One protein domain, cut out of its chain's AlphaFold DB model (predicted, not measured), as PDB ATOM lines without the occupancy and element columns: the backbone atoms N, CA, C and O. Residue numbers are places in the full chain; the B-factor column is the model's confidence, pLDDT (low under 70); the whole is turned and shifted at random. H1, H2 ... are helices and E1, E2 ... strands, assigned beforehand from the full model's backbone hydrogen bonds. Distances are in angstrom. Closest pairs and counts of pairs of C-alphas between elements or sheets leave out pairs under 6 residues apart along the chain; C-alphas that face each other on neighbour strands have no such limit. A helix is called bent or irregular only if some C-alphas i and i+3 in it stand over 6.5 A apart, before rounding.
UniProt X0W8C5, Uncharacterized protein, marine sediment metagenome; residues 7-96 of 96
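What this domain is: This is residues 7 to 96 of the 96 residues of an uncharacterized protein of marine sediment metagenome (UniProt X0W8C5). A twisted sheet of four strands, E1 to E4, has the long helix H2 packed over one face, while the short helix H1 sits beside the strands where E4 ends, toward the opposite face. Residues 33 to 38, between E2 and E3, stick out. The printed part has 90 residues, with four named strands and then two named helices; the sheet's order is E1, E2, E3, E4, antiparallel throughout, and the class is mixed, helices and strands. The whole is compact, with a radius of gyration of the C-alphas of 13.1 A and spans of 36 by 27 by 20 A.

Where its parts are: E1, residues 8 to 16, begins at C-alpha 8 (-34.982, 24.980, 38.749) and is 24.6 A long. E2, residues 23 to 32, measures 28.5 A, E3, residues 39 to 47, 25.2 A, and E4, residues 56 to 61, 17.3 A. H1, residues 62 to 66, measures 6.0 A. H2, residues 79 to 95, measures 23.8 A and ends at C-alpha 95 (-18.847, 28.161, 30.596); it is irregular, with C-alphas 81 and 84 7.4 A apart, and has a kink of 26 degrees near residue 86.

How they stand to each other: E1 to E4 form a meander, each strand the antiparallel neighbour and hairpin partner of the one before. Within hydrogen-bond range are N 10 and O 28 at 2.8 A for E1 and E2, N 27 and O 44 at 2.8 A for E2 and E3, and N 45 and O 58 at 2.8 A for E3 and E4. H2 and the sheet make two layers, a helix on one face of a sheet; its closest C-alphas to E4 are Gly 79 and Cys 57, 5.4 A, and to E1 Val 90 and Val 12, 6.6 A. H1 is on the opposite face at a height over the sheet of 5.9 A, over none of the strands. Every O i to N i+4 pair is within hydrogen-bond range in H1, and 11 of 13 in H2.

The domain as a whole: The farthest C-alphas, Ser 20 and Lys 37, are 41.1 A apart. The printed part has no cut. The link from H1 to H2 is long, 12 residues; residues 76 to 77 in it pair antiparallel with residues 59 to 60 of E4. Mean pLDDT of the printed part is 91.5; residues 95 to 96 are under 70.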
ATOM      1  N   ASN A   7     -35.722  27.080  42.405       94.69
ATOM      2  CA  ASN A   7     -35.814  25.619  42.444       94.69
ATOM      3  C   ASN A   7     -35.186  24.976  41.209       94.69
ATOM      4  O   ASN A   7     -34.457  23.991  41.336       94.69
ATOM      5  N   LYS A   8     -35.470  25.516  40.022       96.00
ATOM      6  CA  LYS A   8     -34.982  24.980  38.749       96.00
ATOM      7  C   LYS A   8     -34.763  26.103  37.746       96.00
ATOM      8  O   LYS A   8     -35.657  26.917  37.558       96.00
ATOM      9  N   VAL A   9     -33.612  26.107  37.078       97.31
ATOM     10  CA  VAL A   9     -33.379  26.933  35.885       97.31
ATOM     11  C   VAL A   9     -33.890  26.167  34.667       97.31
ATOM     12  O   VAL A   9     -33.569  24.991  34.487       97.31
ATOM     13  N   ASN A  10     -34.713  26.822  33.854       97.31
ATOM     14  CA  ASN A  10     -35.385  26.217  32.707       97.31
ATOM     15  C   ASN A  10     -34.703  26.610  31.393       97.31
ATOM     16  O   ASN A  10     -34.563  25.763  30.516       97.31
ATOM     17  N   ALA A  11     -34.284  27.872  31.259       97.56
ATOM     18  CA  ALA A  11     -33.522  28.365  30.115       97.56
ATOM     19  C   ALA A  11     -32.743  29.634  30.484       97.56
ATOM     20  O   ALA A  11     -33.163  30.388  31.365       97.56
ATOM     21  N   VAL A  12     -31.648  29.887  29.769       96.69
ATOM     22  CA  VAL A  12     -30.862  31.123  29.850       96.69
ATOM     23  C   VAL A  12     -30.636  31.641  28.433       96.69
ATOM     24  O   VAL A  12     -30.366  30.856  27.526       96.69
ATOM     25  N   ALA A  13     -30.765  32.949  28.235       95.88
ATOM     26  CA  ALA A  13     -30.534  33.601  26.953       95.88
ATOM     27  C   ALA A  13     -29.873  34.971  27.137       95.88
ATOM     28  O   ALA A  13     -30.120  35.669  28.120       95.88
ATOM     29  N   TYR A  14     -29.058  35.372  26.164       94.25
ATOM     30  CA  TYR A  14     -28.433  36.691  26.112       94.25
ATOM     31  C   TYR A  14     -29.071  37.538  25.012       94.25
ATOM     32  O   TYR A  14     -29.285  37.070  23.892       94.25
ATOM     33  N   HIS A  15     -29.349  38.801  25.323       94.19
ATOM     34  CA  HIS A  15     -30.029  39.728  24.430       94.19
ATOM     35  C   HIS A  15     -29.387  41.124  24.450       94.19
ATOM     36  O   HIS A  15     -28.574  41.474  25.307       94.19
ATOM     37  N   ARG A  16     -29.781  41.949  23.473       93.62
ATOM     38  CA  ARG A  16     -29.425  43.370  23.361       93.62
ATOM     39  C   ARG A  16     -30.717  44.172  23.238       93.62
ATOM     40  O   ARG A  16     -31.550  43.848  22.398       93.62
ATOM     41  N   ASN A  17     -30.900  45.210  24.050       87.94
ATOM     42  CA  ASN A  17     -32.188  45.918  24.177       87.94
ATOM     43  C   ASN A  17     -32.504  46.907  23.035       87.94
ATOM     44  O   ASN A  17     -33.444  47.689  23.146       87.94
ATOM     45  N   GLY A  18     -31.699  46.928  21.969       83.50
ATOM     46  CA  GLY A  18     -31.853  47.851  20.839       83.50
ATOM     47  C   GLY A  18     -31.458  49.310  21.116       83.50
ATOM     48  O   GLY A  18     -31.301  50.069  20.166       83.50
ATOM     49  N   ILE A  19     -31.215  49.707  22.371       84.06
ATOM     50  CA  ILE A  19     -30.740  51.049  22.746       84.06
ATOM     51  C   ILE A  19     -29.226  50.985  22.910       84.06
ATOM     52  O   ILE A  19     -28.726  50.479  23.911       84.06
ATOM     53  N   SER A  20     -28.488  51.426  21.888       86.75
ATOM     54  CA  SER A  20     -27.019  51.280  21.805       86.75
ATOM     55  C   SER A  20     -26.535  49.831  21.971       86.75
ATOM     56  O   SER A  20     -25.374  49.573  22.276       86.75
ATOM     57  N   GLY A  21     -27.448  48.868  21.807       87.75
ATOM     58  CA  GLY A  21     -27.243  47.493  22.218       87.75
ATOM     59  C   GLY A  21     -26.822  47.392  23.685       87.75
ATOM     60  O   GLY A  21     -25.797  46.784  23.960       87.75
ATOM     61  N   ALA A  22     -27.546  47.957  24.645       91.94
ATOM     62  CA  ALA A  22     -27.243  47.640  26.036       91.94
ATOM     63  C   ALA A  22     -27.522  46.138  26.276       91.94
ATOM     64  O   ALA A  22     -28.575  45.638  25.852       91.94
ATOM     65  N   PRO A  23     -26.567  45.393  26.858       93.50
ATOM     66  CA  PRO A  23     -26.706  43.962  27.088       93.50
ATOM     67  C   PRO A  23     -27.679  43.660  28.227       93.50
ATOM     68  O   PRO A  23     -27.845  44.460  29.152       93.50
ATOM     69  N   PHE A  24     -28.324  42.499  28.144       95.31
ATOM     70  CA  PHE A  24     -29.024  41.899  29.271       95.31
ATOM     71  C   PHE A  24     -29.122  40.383  29.105       95.31
ATOM     72  O   PHE A  24     -29.192  39.862  27.988       95.31
ATOM     73  N   ASN A  25     -29.156  39.674  30.227       95.75
ATOM     74  CA  ASN A  25     -29.402  38.239  30.272       95.75
ATOM     75  C   ASN A  25     -30.832  37.975  30.743       95.75
ATOM     76  O   ASN A  25     -31.374  38.708  31.570       95.75
ATOM     77  N   VAL A  26     -31.437  36.913  30.228       96.94
ATOM     78  CA  VAL A  26     -32.772  36.450  30.594       96.94
ATOM     79  C   VAL A  26     -32.662  35.029  31.112       96.94
ATOM     80  O   VAL A  26     -32.073  34.169  30.461       96.94
ATOM     81  N   VAL A  27     -33.253  34.776  32.272       97.69
ATOM     82  CA  VAL A  27     -33.316  33.459  32.899       97.69
ATOM     83  C   VAL A  27     -34.779  33.100  33.095       97.69
ATOM     84  O   VAL A  27     -35.493  33.780  33.829       97.69
ATOM     85  N   LEU A  28     -35.229  32.023  32.460       98.31
ATOM     86  CA  LEU A  28     -36.499  31.387  32.796       98.31
ATOM     87  C   LEU A  28     -36.245  30.351  33.877       98.31
ATOM     88  O   LEU A  28     -35.362  29.505  33.735       98.31
ATOM     89  N   PHE A  29     -37.026  30.394  34.948       98.00
ATOM     90  CA  PHE A  29     -36.852  29.496  36.079       98.00
ATOM     91  C   PHE A  29     -38.175  29.197  36.773       98.00
ATOM     92  O   PHE A  29     -39.181  29.875  36.578       98.00
ATOM     93  N   THR A  30     -38.176  28.157  37.594       97.69
ATOM     94  CA  THR A  30     -39.293  27.821  38.468       97.69
ATOM     95  C   THR A  30     -38.875  28.049  39.915       97.69
ATOM     96  O   THR A  30     -37.785  27.638  40.325       97.69
ATOM     97  N   MET A  31     -39.755  28.670  40.696       95.25
ATOM     98  CA  MET A  31     -39.595  28.831  42.143       95.25
ATOM     99  C   MET A  31     -40.810  28.295  42.899       95.25
ATOM    100  O   MET A  31     -41.905  28.202  42.342       95.25
ATOM    101  N   LYS A  32     -40.628  27.991  44.178       94.12
ATOM    102  CA  LYS A  32     -41.692  27.714  45.129       94.12
ATOM    103  C   LYS A  32     -41.919  28.968  45.954       94.12
ATOM    104  O   LYS A  32     -41.039  29.409  46.680       94.12
ATOM    105  N   ASP A  33     -43.106  29.532  45.830       89.62
ATOM    106  CA  ASP A  33     -43.546  30.649  46.650       89.62
ATOM    107  C   ASP A  33     -43.685  30.180  48.101       89.62
ATOM    108  O   ASP A  33     -44.447  29.257  48.399       89.62
ATOM    109  N   ASP A  34     -42.918  30.780  49.006       85.88
ATOM    110  CA  ASP A  34     -42.912  30.376  50.406       85.88
ATOM    111  C   ASP A  34     -44.210  30.715  51.138       85.88
ATOM    112  O   ASP A  34     -44.563  30.004  52.082       85.88
ATOM    113  N   GLU A  35     -44.949  31.731  50.704       86.50
ATOM    114  CA  GLU A  35     -46.216  32.116  51.321       86.50
ATOM    115  C   GLU A  35     -47.342  31.211  50.829       86.50
ATOM    116  O   GLU A  35     -48.078  30.621  51.620       86.50
ATOM    117  N   THR A  36     -47.452  31.038  49.510       90.19
ATOM    118  CA  THR A  36     -48.571  30.293  48.910       90.19
ATOM    119  C   THR A  36     -48.290  28.803  48.722       90.19
ATOM    120  O   THR A  36     -49.203  28.035  48.412       90.19
ATOM    121  N   LYS A  37     -47.031  28.377  48.883       90.19
ATOM    122  CA  LYS A  37     -46.506  27.029  48.588       90.19
ATOM    123  C   LYS A  37     -46.688  26.575  47.137       90.19
ATOM    124  O   LYS A  37     -46.412  25.410  46.836       90.19
ATOM    125  N   LYS A  38     -47.108  27.470  46.237       93.38
ATOM    126  CA  LYS A  38     -47.297  27.190  44.811       93.38
ATOM    127  C   LYS A  38     -45.969  27.236  44.066       93.38
ATOM    128  O   LYS A  38     -45.092  28.035  44.386       93.38
ATOM    129  N   MET A  39     -45.850  26.397  43.042       95.88
ATOM    130  CA  MET A  39     -44.790  26.554  42.049       95.88
ATOM    131  C   MET A  39     -45.184  27.674  41.085       95.88
ATOM    132  O   MET A  39     -46.340  27.732  40.666       95.88
ATOM    133  N   ARG A  40     -44.232  28.541  40.743       96.69
ATOM    134  CA  ARG A  40     -44.422  29.664  39.821       96.69
ATOM    135  C   ARG A  40     -43.397  29.627  38.704       96.69
ATOM    136  O   ARG A  40     -42.235  29.285  38.947       96.69
ATOM    137  N   ASN A  41     -43.832  29.999  37.505       97.94
ATOM    138  CA  ASN A  41     -42.950  30.245  36.376       97.94
ATOM    139  C   ASN A  41     -42.476  31.688  36.440       97.94
ATOM    140  O   ASN A  41     -43.281  32.615  36.443       97.94
ATOM    141  N   MET A  42     -41.167  31.871  36.491       98.00
ATOM    142  CA  MET A  42     -40.549  33.168  36.695       98.00
ATOM    143  C   MET A  42     -39.615  33.500  35.543       98.00
ATOM    144  O   MET A  42     -39.001  32.619  34.931       98.00
ATOM    145  N   ILE A  43     -39.477  34.795  35.293       98.38
ATOM    146  CA  ILE A  43     -38.465  35.357  34.413       98.38
ATOM    147  C   ILE A  43     -37.611  36.347  35.202       98.38
ATOM    148  O   ILE A  43     -38.122  37.270  35.835       98.38
ATOM    149  N   GLY A  44     -36.301  36.126  35.180       97.38
ATOM    150  CA  GLY A  44     -35.292  37.045  35.688       97.38
ATOM    151  C   GLY A  44     -34.619  37.751  34.520       97.38
ATOM    152  O   GLY A  44     -34.145  37.092  33.598       97.38
ATOM    153  N   ILE A  45     -34.571  39.076  34.548       97.12
ATOM    154  CA  ILE A  45     -33.890  39.906  33.551       97.12
ATOM    155  C   ILE A  45     -32.744  40.608  34.266       97.12
ATOM    156  O   ILE A  45     -33.004  41.455  35.116       97.12
ATOM    157  N   LEU A  46     -31.502  40.258  33.944       95.56
ATOM    158  CA  LEU A  46     -30.297  40.887  34.485       95.56
ATOM    159  C   LEU A  46     -29.801  41.920  33.483       95.56
ATOM    160  O   LEU A  46     -29.400  41.561  32.377       95.56
ATOM    161  N   PHE A  47     -29.838  43.190  33.865       93.56
ATOM    162  CA  PHE A  47     -29.344  44.285  33.043       93.56
ATOM    163  C   PHE A  47     -27.831  44.389  33.177       93.56
ATOM    164  O   PHE A  47     -27.317  44.341  34.293       93.56
ATOM    165  N   GLY A  48     -27.149  44.568  32.046       89.12
ATOM    166  CA  GLY A  48     -25.695  44.537  31.998       89.12
ATOM    167  C   GLY A  48     -25.151  43.288  31.310       89.12
ATOM    168  O   GLY A  48     -25.888  42.524  30.677       89.12
ATOM    169  N   ASP A  49     -23.837  43.111  31.367       79.00
ATOM    170  CA  ASP A  49     -23.153  41.979  30.731       79.00
ATOM    171  C   ASP A  49     -23.037  40.749  31.649       79.00
ATOM    172  O   ASP A  49     -22.723  39.647  31.175       79.00
ATOM    173  N   GLY A  50     -23.414  40.896  32.923       71.31
ATOM    174  CA  GLY A  50     -23.393  39.846  33.936       71.31
ATOM    175  C   GLY A  50     -22.066  39.749  34.691       71.31
ATOM    176  O   GLY A  50     -21.912  38.838  35.508       71.31
ATOM    177  N   GLU A  51     -21.118  40.653  34.432       76.00
ATOM    178  CA  GLU A  51     -19.845  40.752  35.157       76.00
ATOM    179  C   GLU A  51     -19.931  41.709  36.360       76.00
ATOM    180  O   GLU A  51     -18.975  41.863  37.124       76.00
ATOM    181  N   GLU A  52     -21.080  42.353  36.572       81.75
ATOM    182  CA  GLU A  52     -21.269  43.306  37.656       81.75
ATOM    183  C   GLU A  52     -21.249  42.627  39.037       81.75
ATOM    184  O   GLU A  52     -21.829  41.564  39.260       81.75
ATOM    185  N   THR A  53     -20.623  43.288  40.018       74.81
ATOM    186  CA  THR A  53     -20.565  42.803  41.412       74.81
ATOM    187  C   THR A  53     -21.938  42.762  42.082       74.81
ATOM    188  O   THR A  53     -22.168  41.935  42.964       74.81
ATOM    189  N   MET A  54     -22.853  43.638  41.658       75.94
ATOM    190  CA  MET A  54     -24.266  43.629  42.033       75.94
ATOM    191  C   MET A  54     -25.115  43.838  40.776       75.94
ATOM    192  O   MET A  54     -25.352  44.985  40.389       75.94
ATOM    193  N   PRO A  55     -25.567  42.759  40.118       84.19
ATOM    194  CA  PRO A  55     -26.362  42.893  38.912       84.19
ATOM    195  C   PRO A  55     -27.735  43.473  39.250       84.19
ATOM    196  O   PRO A  55     -28.437  43.005  40.153       84.19
ATOM    197  N   VAL A  56     -28.132  44.497  38.498       92.25
ATOM    198  CA  VAL A  56     -29.489  45.039  38.563       92.25
ATOM    199  C   VAL A  56     -30.397  44.077  37.818       92.25
ATOM    200  O   VAL A  56     -30.131  43.739  36.665       92.25
ATOM    201  N   CYS A  57     -31.480  43.640  38.454       95.44
ATOM    202  CA  CYS A  57     -32.409  42.728  37.807       95.44
ATOM    203  C   CYS A  57     -33.877  43.036  38.091       95.44
ATOM    204  O   CYS A  57     -34.233  43.625  39.114       95.44
ATOM    205  N   ALA A  58     -34.725  42.606  37.162       96.50
ATOM    206  CA  ALA A  58     -36.163  42.500  37.344       96.50
ATOM    207  C   ALA A  58     -36.546  41.022  37.438       96.50
ATOM    208  O   ALA A  58     -36.043  40.202  36.671       96.50
ATOM    209  N   VAL A  59     -37.445  40.689  38.362       96.75
ATOM    210  CA  VAL A  59     -37.956  39.326  38.543       96.75
ATOM    211  C   VAL A  59     -39.469  39.372  38.489       96.75
ATOM    212  O   VAL A  59     -40.082  40.054  39.311       96.75
ATOM    213  N   LEU A  60     -40.053  38.670  37.521       97.69
ATOM    214  CA  LEU A  60     -41.484  38.714  37.229       97.69
ATOM    215  C   LEU A  60     -42.082  37.304  37.158       97.69
ATOM    216  O   LEU A  60     -41.421  36.372  36.700       97.69
ATOM    217  N   ASP A  61     -43.339  37.166  37.571       97.31
ATOM    218  CA  ASP A  61     -44.153  35.966  37.348       97.31
ATOM    219  C   ASP A  61     -44.663  35.958  35.896       97.31
ATOM    220  O   ASP A  61     -45.355  36.877  35.445       97.31
ATOM    221  N   VAL A  62     -44.276  34.927  35.145       98.12
ATOM    222  CA  VAL A  62     -44.556  34.787  33.709       98.12
ATOM    223  C   VAL A  62     -46.048  34.625  33.454       98.12
ATOM    224  O   VAL A  62     -46.571  35.221  32.513       98.12
ATOM    225  N   ASP A  63     -46.737  33.852  34.291       97.38
ATOM    226  CA  ASP A  63     -48.154  33.546  34.105       97.38
ATOM    227  C   ASP A  63     -49.005  34.802  34.361       97.38
ATOM    228  O   ASP A  63     -49.955  35.086  33.630       97.38
ATOM    229  N   MET A  64     -48.613  35.621  35.341       97.38
ATOM    230  CA  MET A  64     -49.246  36.917  35.600       97.38
ATOM    231  C   MET A  64     -49.004  37.931  34.479       97.38
ATOM    232  O   MET A  64     -49.945  38.611  34.063       97.38
ATOM    233  N   VAL A  65     -47.776  38.018  33.955       97.50
ATOM    234  CA  VAL A  65     -47.468  38.882  32.803       97.50
ATOM    235  C   VAL A  65     -48.253  38.435  31.567       97.50
ATOM    236  O   VAL A  65     -48.826  39.276  30.875       97.50
ATOM    237  N   ALA A  66     -48.349  37.127  31.314       97.62
ATOM    238  CA  ALA A  66     -49.133  36.570  30.211       97.62
ATOM    239  C   ALA A  66     -50.636  36.874  30.341       97.62
ATOM    240  O   ALA A  66     -51.311  37.093  29.336       97.62
ATOM    241  N   ALA A  67     -51.152  36.962  31.570       98.06
ATOM    242  CA  ALA A  67     -52.513  37.412  31.855       98.06
ATOM    243  C   ALA A  67     -52.706  38.941  31.732       98.06
ATOM    244  O   ALA A  67     -53.791  39.449  32.011       98.06
ATOM    245  N   GLY A  68     -51.671  39.689  31.334       97.69
ATOM    246  CA  GLY A  68     -51.704  41.145  31.194       97.69
ATOM    247  C   GLY A  68     -51.499  41.910  32.503       97.69
ATOM    248  O   GLY A  68     -51.648  43.133  32.521       97.69
ATOM    249  N   ASN A  69     -51.145  41.232  33.601       97.50
ATOM    250  CA  ASN A  69     -50.825  41.919  34.844       97.50
ATOM    251  C   ASN A  69     -49.396  42.472  34.792       97.50
ATOM    252  O   ASN A  69     -48.420  41.743  34.968       97.50
ATOM    253  N   VAL A  70     -49.297  43.782  34.576       95.31
ATOM    254  CA  VAL A  70     -48.046  44.560  34.593       95.31
ATOM    255  C   VAL A  70     -47.970  45.515  35.789       95.31
ATOM    256  O   VAL A  70     -47.195  46.471  35.784       95.31
ATOM    257  N   ARG A  71     -48.821  45.315  36.801       94.56
ATOM    258  CA  ARG A  71     -48.948  46.232  37.934       94.56
ATOM    259  C   ARG A  71     -47.820  46.002  38.935       94.56
ATOM    260  O   ARG A  71     -47.509  44.873  39.313       94.56
ATOM    261  N   PHE A  72     -47.238  47.107  39.390       86.25
ATOM    262  CA  PHE A  72     -46.208  47.102  40.423       86.25
ATOM    263  C   PHE A  72     -46.694  46.387  41.691       86.25
ATOM    264  O   PHE A  72     -47.831  46.591  42.114       86.25
ATOM    265  N   ALA A  73     -45.804  45.597  42.296       86.44
ATOM    266  CA  ALA A  73     -46.042  44.831  43.521       86.44
ATOM    267  C   ALA A  73     -47.110  43.721  43.424       86.44
ATOM    268  O   ALA A  73     -47.468  43.146  44.447       86.44
ATOM    269  N   GLU A  74     -47.576  43.374  42.218       93.44
ATOM    270  CA  GLU A  74     -48.461  42.216  42.013       93.44
ATOM    271  C   GLU A  74     -47.761  41.065  41.296       93.44
ATOM    272  O   GLU A  74     -47.914  39.913  41.689       93.44
ATOM    273  N   ASN A  75     -46.980  41.378  40.261       94.06
ATOM    274  CA  ASN A  75     -46.312  40.386  39.419       94.06
ATOM    275  C   ASN A  75     -44.791  40.327  39.627       94.06
ATOM    276  O   ASN A  75     -44.118  39.592  38.909       94.06
ATOM    277  N   SER A  76     -44.241  41.125  40.547       92.88
ATOM    278  CA  SER A  76     -42.802  41.377  40.662       92.88
ATOM    279  C   SER A  76     -42.247  41.034  42.039       92.88
ATOM    280  O   SER A  76     -42.854  41.382  43.052       92.88
ATOM    281  N   TRP A  77     -41.044  40.460  42.076       92.81
ATOM    282  CA  TRP A  77     -40.312  40.156  43.307       92.81
ATOM    283  C   TRP A  77     -39.098  41.069  43.480       92.81
ATOM    284  O   TRP A  77     -38.575  41.649  42.527       92.81
ATOM    285  N   ARG A  78     -38.629  41.171  44.727       92.00
ATOM    286  CA  ARG A  78     -37.398  41.884  45.084       92.00
ATOM    287  C   ARG A  78     -36.181  41.274  44.387       92.00
ATOM    288  O   ARG A  78     -35.707  40.214  44.784       92.00
ATOM    289  N   GLY A  79     -35.666  41.959  43.365       91.81
ATOM    290  CA  GLY A  79     -34.563  41.459  42.540       91.81
ATOM    291  C   GLY A  79     -33.271  41.191  43.314       91.81
ATOM    292  O   GLY A  79     -32.587  40.213  43.030       91.81
ATOM    293  N   ASP A  80     -32.968  41.972  44.352       91.75
ATOM    294  CA  ASP A  80     -31.762  41.795  45.174       91.75
ATOM    295  C   ASP A  80     -31.700  40.433  45.884       91.75
ATOM    296  O   ASP A  80     -30.613  39.920  46.134       91.75
ATOM    297  N   SER A  81     -32.852  39.807  46.143       92.62
ATOM    298  CA  SER A  81     -32.908  38.452  46.705       92.62
ATOM    299  C   SER A  81     -32.528  37.368  45.690       92.62
ATOM    300  O   SER A  81     -31.968  36.347  46.072       92.62
ATOM    301  N   TYR A  82     -32.794  37.590  44.399       94.12
ATOM    302  CA  TYR A  82     -32.554  36.611  43.329       94.12
ATOM    303  C   TYR A  82     -31.255  36.867  42.565       94.12
ATOM    304  O   TYR A  82     -30.730  35.950  41.937       94.12
ATOM    305  N   ALA A  83     -30.732  38.094  42.609       93.38
ATOM    306  CA  ALA A  83     -29.558  38.524  41.859       93.38
ATOM    307  C   ALA A  83     -28.359  37.553  41.961       93.38
ATOM    308  O   ALA A  83     -27.810  37.221  40.909       93.38
ATOM    309  N   PRO A  84     -27.979  37.021  43.147       92.31
ATOM    310  CA  PRO A  84     -26.869  36.070  43.244       92.31
ATOM    311  C   PRO A  84     -27.114  34.757  42.485       92.31
ATOM    312  O   PRO A  84     -26.240  34.293  41.758       92.31
ATOM    313  N   GLU A  85     -28.305  34.165  42.619       93.88
ATOM    314  CA  GLU A  85     -28.638  32.890  41.966       93.88
ATOM    315  C   GLU A  85     -28.830  33.052  40.452       93.88
ATOM    316  O   GLU A  85     -28.472  32.164  39.679       93.88
ATOM    317  N   LEU A  86     -29.359  34.199  40.018       94.69
ATOM    318  CA  LEU A  86     -29.494  34.539  38.603       94.69
ATOM    319  C   LEU A  86     -28.130  34.753  37.935       94.69
ATOM    320  O   LEU A  86     -27.910  34.259  36.831       94.69
ATOM    321  N   ALA A  87     -27.213  35.461  38.602       93.00
ATOM    322  CA  ALA A  87     -25.857  35.671  38.100       93.00
ATOM    323  C   ALA A  87     -25.109  34.342  37.943       93.00
ATOM    324  O   ALA A  87     -24.456  34.113  36.926       93.00
ATOM    325  N   GLU A  88     -25.260  33.444  38.917       92.50
ATOM    326  CA  GLU A  88     -24.677  32.106  38.852       92.50
ATOM    327  C   GLU A  88     -25.231  31.295  37.673       92.50
ATOM    328  O   GLU A  88     -24.461  30.721  36.907       92.50
ATOM    329  N   ALA A  89     -26.551  31.309  37.459       93.50
ATOM    330  CA  ALA A  89     -27.171  30.616  36.327       93.50
ATOM    331  C   ALA A  89     -26.624  31.096  34.969       93.50
ATOM    332  O   ALA A  89     -26.403  30.285  34.070       93.50
ATOM    333  N   VAL A  90     -26.376  32.402  34.825       92.94
ATOM    334  CA  VAL A  90     -25.774  32.978  33.613       92.94
ATOM    335  C   VAL A  90     -24.321  32.532  33.441       92.94
ATOM    336  O   VAL A  90     -23.918  32.201  32.326       92.94
ATOM    337  N   ARG A  91     -23.529  32.501  34.519       90.75
ATOM    338  CA  ARG A  91     -22.114  32.099  34.465       90.75
ATOM    339  C   ARG A  91     -21.931  30.638  34.077       90.75
ATOM    340  O   ARG A  91     -21.081  30.361  33.241       90.75
ATOM    341  N   VAL A  92     -22.735  29.735  34.641       87.56
ATOM    342  CA  VAL A  92     -22.672  28.300  34.322       87.56
ATOM    343  C   VAL A  92     -22.905  28.071  32.827       87.56
ATOM    344  O   VAL A  92     -22.093  27.423  32.187       87.56
ATOM    345  N   VAL A  93     -23.938  28.692  32.246       81.25
ATOM    346  CA  VAL A  93     -24.252  28.530  30.813       81.25
ATOM    347  C   VAL A  93     -23.208  29.176  29.895       81.25
ATOM    348  O   VAL A  93     -23.011  28.701  28.787       81.25
ATOM    349  N   LYS A  94     -22.526  30.246  30.320       74.38
ATOM    350  CA  LYS A  94     -21.417  30.834  29.542       74.38
ATOM    351  C   LYS A  94     -20.161  29.948  29.516       74.38
ATOM    352  O   LYS A  94     -19.298  30.180  28.672       74.38
ATOM    353  N   ALA A  95     -20.011  29.037  30.478       65.19
ATOM    354  CA  ALA A  95     -18.847  28.161  30.596       65.19
ATOM    355  C   ALA A  95     -18.994  26.841  29.813       65.19
ATOM    356  O   ALA A  95     -17.984  26.163  29.609       65.19
ATOM    357  N   ASP A  96     -20.218  26.505  29.393       52.97
ATOM    358  CA  ASP A  96     -20.562  25.369  28.525       52.97
ATOM    359  C   ASP A  96     -20.423  25.726  27.031       52.97
ATOM    360  O   ASP A  96     -20.028  24.829  26.246       52.97
TER     361      ASP A  96